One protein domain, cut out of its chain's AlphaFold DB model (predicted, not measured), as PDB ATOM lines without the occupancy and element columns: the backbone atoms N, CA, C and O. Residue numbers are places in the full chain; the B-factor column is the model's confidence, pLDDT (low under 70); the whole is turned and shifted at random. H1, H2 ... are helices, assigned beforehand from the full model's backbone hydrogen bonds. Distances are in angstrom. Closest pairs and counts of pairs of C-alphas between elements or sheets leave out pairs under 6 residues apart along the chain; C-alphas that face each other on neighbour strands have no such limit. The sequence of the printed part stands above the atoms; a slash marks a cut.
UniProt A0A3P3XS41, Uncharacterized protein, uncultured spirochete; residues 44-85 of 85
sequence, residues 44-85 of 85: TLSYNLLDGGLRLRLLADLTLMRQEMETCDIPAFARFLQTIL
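AT A GLANCE: This is residues 44 to 85 of the 85 residues of an uncharacterized protein of uncultured spirochete (UniProt A0A3P3XS41). Two short helices, H2 and H1, meet near their ends in a corner and make one long side of a flat, open frame, and two extended stretches without named elements, residues 44 to 51 and 73 to 85, run along the opposite side. The two stretches are tied together by a short parallel pairing of residues 45 to 46 with residues 77 to 78, and residues 59 to 64 stick out at the corner of the helices. The printed part has 42 residues with two named helices, H1 then H2 along the chain, and no named strand; the class is all helix, though under half of the residues, 19 of 42, are in named elements. The whole is only just compact, close to loose, with a radius of gyration of the C-alphas of 10.9 A and spans of 33 by 21 by 11 A.

IN THESE COORDINATES: H2, the longest helix, holds residues 63 to 72 and measures 14.5 A from C-alpha 63 at (-30.394, -4.472, 18.430) to C-alpha 72 at (-18.889, -4.243, 9.646). H1 holds residues 52 to 60 and measures 12.2 A, beginning with C-alpha 52 at (-31.764, 13.311, 18.094).

HOW THE PARTS SIT: H2 and H1 are close but not clearly touching, with 2 pairs of C-alphas within 8 A; the closest C-alphas, those of Leu 58 and Leu 64, are 6.7 A apart. Their lines are about perpendicular, at 74 degrees. A tight link of 2 residues joins H1 to H2. In H1 and H2 every O i to N i+4 pair is within hydrogen-bond range.

THE WHOLE: The two C-alphas farthest apart are those of Thr 71 and Leu 85, at 33.6 A. The printed part has no cut and ends at the chain's last residue. Residues 73 to 85 hold no named element, and their C-alphas lie 7 to 21 A from the mean of the C-alphas. The mean pLDDT of the printed part is 73.6, and residue 44 and residues 73 to 85 are under 70.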
ATOM      1  N   THR A  44     -14.043   1.851  12.673       67.56
ATOM      2  CA  THR A  44     -14.527   2.142  14.024       67.56
ATOM      3  C   THR A  44     -15.964   2.614  13.898       67.56
ATOM      4  O   THR A  44     -16.230   3.606  13.213       67.56
ATOM      5  N   LEU A  45     -16.894   1.931  14.565       75.38
ATOM      6  CA  LEU A  45     -18.263   2.430  14.699       75.38
ATOM      7  C   LEU A  45     -18.282   3.601  15.674       75.38
ATOM      8  O   LEU A  45     -17.776   3.493  16.790       75.38
ATOM      9  N   SER A  46     -18.875   4.711  15.237       75.25
ATOM     10  CA  SER A  46     -19.012   5.935  16.021       75.25
ATOM     11  C   SER A  46     -20.470   6.365  16.054       75.25
ATOM     12  O   SER A  46     -21.062   6.680  15.023       75.25
ATOM     13  N   TYR A  47     -21.037   6.405  17.257       78.25
ATOM     14  CA  TYR A  47     -22.403   6.863  17.490       78.25
ATOM     15  C   TYR A  47     -22.386   8.211  18.191       78.25
ATOM     16  O   TYR A  47     -21.912   8.319  19.322       78.25
ATOM     17  N   ASN A  48     -22.961   9.227  17.552       78.31
ATOM     18  CA  ASN A  48     -23.211  10.512  18.190       78.31
ATOM     19  C   ASN A  48     -24.592  10.505  18.854       78.31
ATOM     20  O   ASN A  48     -25.595  10.795  18.210       78.31
ATOM     21  N   LEU A  49     -24.662  10.224  20.155       80.50
ATOM     22  CA  LEU A  49     -25.950  10.193  20.863       80.50
ATOM     23  C   LEU A  49     -26.598  11.578  21.053       80.50
ATOM     24  O   LEU A  49     -27.722  11.653  21.547       80.50
ATOM     25  N   LEU A  50     -25.926  12.668  20.670       81.56
ATOM     26  CA  LEU A  50     -26.555  13.989  20.597       81.56
ATOM     27  C   LEU A  50     -27.353  14.198  19.308       81.56
ATOM     28  O   LEU A  50     -28.165  15.121  19.247       81.56
ATOM     29  N   ASP A  51     -27.158  13.354  18.294       83.81
ATOM     30  CA  ASP A  51     -28.058  13.312  17.149       83.81
ATOM     31  C   ASP A  51     -29.415  12.769  17.617       83.81
ATOM     32  O   ASP A  51     -29.552  11.607  18.012       83.81
ATOM     33  N   GLY A  52     -30.427  13.640  17.612       85.25
ATOM     34  CA  GLY A  52     -31.764  13.311  18.094       85.25
ATOM     35  C   GLY A  52     -32.428  12.180  17.309       85.25
ATOM     36  O   GLY A  52     -33.106  11.349  17.914       85.25
ATOM     37  N   GLY A  53     -32.207  12.109  15.996       89.38
ATOM     38  CA  GLY A  53     -32.777  11.066  15.150       89.38
ATOM     39  C   GLY A  53     -32.130   9.716  15.433       89.38
ATOM     40  O   GLY A  53     -32.827   8.735  15.691       89.38
ATOM     41  N   LEU A  54     -30.795   9.683  15.465       85.81
ATOM     42  CA  LEU A  54     -30.041   8.478  15.809       85.81
ATOM     43  C   LEU A  54     -30.406   7.978  17.212       85.81
ATOM     44  O   LEU A  54     -30.704   6.799  17.394       85.81
ATOM     45  N   ARG A  55     -30.454   8.880  18.200       85.38
ATOM     46  CA  ARG A  55     -30.800   8.535  19.583       85.38
ATOM     47  C   ARG A  55     -32.188   7.912  19.691       85.38
ATOM     48  O   ARG A  55     -32.331   6.904  20.373       85.38
ATOM     49  N   LEU A  56     -33.202   8.485  19.041       90.88
ATOM     50  CA  LEU A  56     -34.562   7.937  19.084       90.88
ATOM     51  C   LEU A  56     -34.644   6.551  18.435       90.88
ATOM     52  O   LEU A  56     -35.296   5.672  18.988       90.88
ATOM     53  N   ARG A  57     -33.940   6.332  17.317       89.88
ATOM     54  CA  ARG A  57     -33.891   5.021  16.645       89.88
ATOM     55  C   ARG A  57     -33.234   3.959  17.526       89.88
ATOM     56  O   ARG A  57     -33.797   2.887  17.694       89.88
ATOM     57  N   LEU A  58     -32.102   4.291  18.147       87.25
ATOM     58  CA  LEU A  58     -31.382   3.387  19.049       87.25
ATOM     59  C   LEU A  58     -32.155   3.080  20.337       87.25
ATOM     60  O   LEU A  58     -32.046   1.984  20.873       87.25
ATOM     61  N   LEU A  59     -32.921   4.044  20.857       87.12
ATOM     62  CA  LEU A  59     -33.784   3.818  22.020       87.12
ATOM     63  C   LEU A  59     -35.001   2.955  21.680       87.12
ATOM     64  O   LEU A  59     -35.457   2.203  22.537       87.12
ATOM     65  N   ALA A  60     -35.528   3.079  20.461       92.88
ATOM     66  CA  ALA A  60     -36.624   2.245  19.982       92.88
ATOM     67  C   ALA A  60     -36.167   0.800  19.740       92.88
ATOM     68  O   ALA A  60     -36.919  -0.128  20.023       92.88
ATOM     69  N   ASP A  61     -34.935   0.615  19.254       89.31
ATOM     70  CA  ASP A  61     -34.349  -0.699  19.023       89.31
ATOM     71  C   ASP A  61     -32.829  -0.705  19.266       89.31
ATOM     72  O   ASP A  61     -32.027  -0.218  18.465       89.31
ATOM     73  N   LEU A  62     -32.428  -1.312  20.387       82.69
ATOM     74  CA  LEU A  62     -31.023  -1.460  20.771       82.69
ATOM     75  C   LEU A  62     -30.288  -2.519  19.935       82.69
ATOM     76  O   LEU A  62     -29.055  -2.529  19.923       82.69
ATOM     77  N   THR A  63     -31.008  -3.411  19.244       86.81
ATOM     78  CA  THR A  63     -30.394  -4.472  18.430       86.81
ATOM     79  C   THR A  63     -29.705  -3.920  17.185       86.81
ATOM     80  O   THR A  63     -28.755  -4.535  16.706       86.81
ATOM     81  N   LEU A  64     -30.080  -2.716  16.744       85.12
ATOM     82  CA  LEU A  64     -29.442  -2.008  15.632       85.12
ATOM     83  C   LEU A  64     -27.928  -1.839  15.831       85.12
ATOM     84  O   LEU A  64     -27.168  -2.054  14.893       85.12
ATOM     85  N   MET A  65     -27.470  -1.539  17.055       81.25
ATOM     86  CA  MET A  65     -26.025  -1.447  17.330       81.25
ATOM     87  C   MET A  65     -25.323  -2.786  17.102       81.25
ATOM     88  O   MET A  65     -24.232  -2.832  16.547       81.25
ATOM     89  N   ARG A  66     -25.956  -3.883  17.531       79.25
ATOM     90  CA  ARG A  66     -25.405  -5.232  17.381       79.25
ATOM     91  C   ARG A  66     -25.325  -5.623  15.905       79.25
ATOM     92  O   ARG A  66     -24.287  -6.101  15.471       79.25
ATOM     93  N   GLN A  67     -26.385  -5.364  15.144       84.69
ATOM     94  CA  GLN A  67     -26.438  -5.663  13.712       84.69
ATOM     95  C   GLN A  67     -25.371  -4.897  12.922       84.69
ATOM     96  O   GLN A  67     -24.708  -5.470  12.060       84.69
ATOM     97  N   GLU A  68     -25.165  -3.614  13.229       82.06
ATOM     98  CA  GLU A  68     -24.117  -2.813  12.588       82.06
ATOM     99  C   GLU A  68     -22.713  -3.321  12.944       82.06
ATOM    100  O   GLU A  68     -21.856  -3.407  12.064       82.06
ATOM    101  N   MET A  69     -22.480  -3.726  14.198       76.88
ATOM    102  CA  MET A  69     -21.208  -4.333  14.612       76.88
ATOM    103  C   MET A  69     -20.917  -5.639  13.864       76.88
ATOM    104  O   MET A  69     -19.800  -5.830  13.392       76.88
ATOM    105  N   GLU A  70     -21.921  -6.508  13.730       81.69
ATOM    106  CA  GLU A  70     -21.811  -7.790  13.019       81.69
ATOM    107  C   GLU A  70     -21.600  -7.597  11.510       81.69
ATOM    108  O   GLU A  70     -20.857  -8.348  10.886       81.69
ATOM    109  N   THR A  71     -22.214  -6.567  10.920       80.56
ATOM    110  CA  THR A  71     -22.119  -6.290   9.477       80.56
ATOM    111  C   THR A  71     -20.766  -5.706   9.078       80.56
ATOM    112  O   THR A  71     -20.302  -5.927   7.960       80.56
ATOM    113  N   CYS A  72     -20.132  -4.936   9.962       70.75
ATOM    114  CA  CYS A  72     -18.889  -4.243   9.646       70.75
ATOM    115  C   CYS A  72     -17.613  -4.999  10.062       70.75
ATOM    116  O   CYS A  72     -16.533  -4.469   9.816       70.75
ATOM    117  N   ASP A  73     -17.727  -6.191  10.666       67.12
ATOM    118  CA  ASP A  73     -16.605  -7.025  11.145       67.12
ATOM    119  C   ASP A  73     -15.532  -6.212  11.898       67.12
ATOM    120  O   ASP A  73     -14.342  -6.218  11.575       67.12
ATOM    121  N   ILE A  74     -15.982  -5.398  12.859       63.88
ATOM    122  CA  ILE A  74     -15.124  -4.398  13.501       63.88
ATOM    123  C   ILE A  74     -14.553  -4.926  14.818       63.88
ATOM    124  O   ILE A  74     -15.331  -5.234  15.725       63.88
ATOM    125  N   PRO A  75     -13.220  -4.929  15.000       55.78
ATOM    126  CA  PRO A  75     -12.599  -5.362  16.251       55.78
ATOM    127  C   PRO A  75     -12.790  -4.359  17.406       55.78
ATOM    128  O   PRO A  75     -12.658  -4.732  18.571       55.78
ATOM    129  N   ALA A  76     -13.112  -3.093  17.106       56.22
ATOM    130  CA  ALA A  76     -13.178  -2.002  18.077       56.22
ATOM    131  C   ALA A  76     -14.458  -1.153  17.950       56.22
ATOM    132  O   ALA A  76     -14.761  -0.560  16.913       56.22
ATOM    133  N   PHE A  77     -15.200  -1.043  19.055       58.72
ATOM    134  CA  PHE A  77     -16.389  -0.199  19.189       58.72
ATOM    135  C   PHE A  77     -16.045   1.074  19.973       58.72
ATOM    136  O   PHE A  77     -15.683   0.999  21.148       58.72
ATOM    137  N   ALA A  78     -16.190   2.254  19.360       56.16
ATOM    138  CA  ALA A  78     -15.963   3.529  20.038       56.16
ATOM    139  C   ALA A  78     -17.293   4.245  20.307       56.16
ATOM    140  O   ALA A  78     -17.914   4.847  19.429       56.16
ATOM    141  N   ARG A  79     -17.729   4.244  21.568       57.38
ATOM    142  CA  ARG A  79     -18.895   5.028  21.984       57.38
ATOM    143  C   ARG A  79     -18.488   6.477  22.238       57.38
ATOM    144  O   ARG A  79     -17.924   6.789  23.284       57.38
ATOM    145  N   PHE A  80     -18.825   7.385  21.324       52.94
ATOM    146  CA  PHE A  80     -18.626   8.814  21.557       52.94
ATOM    147  C   PHE A  80     -19.824   9.412  22.306       52.94
ATOM    148  O   PHE A  80     -20.816   9.850  21.726       52.94
ATOM    149  N   LEU A  81     -19.732   9.431  23.636       49.34
ATOM    150  CA  LEU A  81     -20.661  10.185  24.475       49.34
ATOM    151  C   LEU A  81     -20.201  11.640  24.541       49.34
ATOM    152  O   LEU A  81     -19.371  12.007  25.370       49.34
ATOM    153  N   GLN A  82     -20.742  12.487  23.670       51.38
ATOM    154  CA  GLN A  82     -20.606  13.924  23.854       51.38
ATOM    155  C   GLN A  82     -21.613  14.367  24.923       51.38
ATOM    156  O   GLN A  82     -22.769  14.638  24.625       51.38
ATOM    157  N   THR A  83     -21.192  14.421  26.186       44.31
ATOM    158  CA  THR A  83     -22.004  15.046  27.239       44.31
ATOM    159  C   THR A  83     -21.813  16.559  27.169       44.31
ATOM    160  O   THR A  83     -20.692  17.063  27.219       44.31
ATOM    161  N   ILE A  84     -22.919  17.288  27.024       40.84
ATOM    162  CA  ILE A  84     -22.985  18.740  27.192       40.84
ATOM    163  C   ILE A  84     -22.785  19.025  28.691       40.84
ATOM    164  O   ILE A  84     -23.733  18.926  29.461       40.84
ATOM    165  N   LEU A  85     -21.555  19.348  29.097       40.00
ATOM    166  CA  LEU A  85     -21.254  20.115  30.312       40.00
ATOM    167  C   LEU A  85     -20.519  21.381  29.867       40.00
ATOM    168  O   LEU A  85     -19.467  21.286  29.199       40.00
TER     169      LEU A  85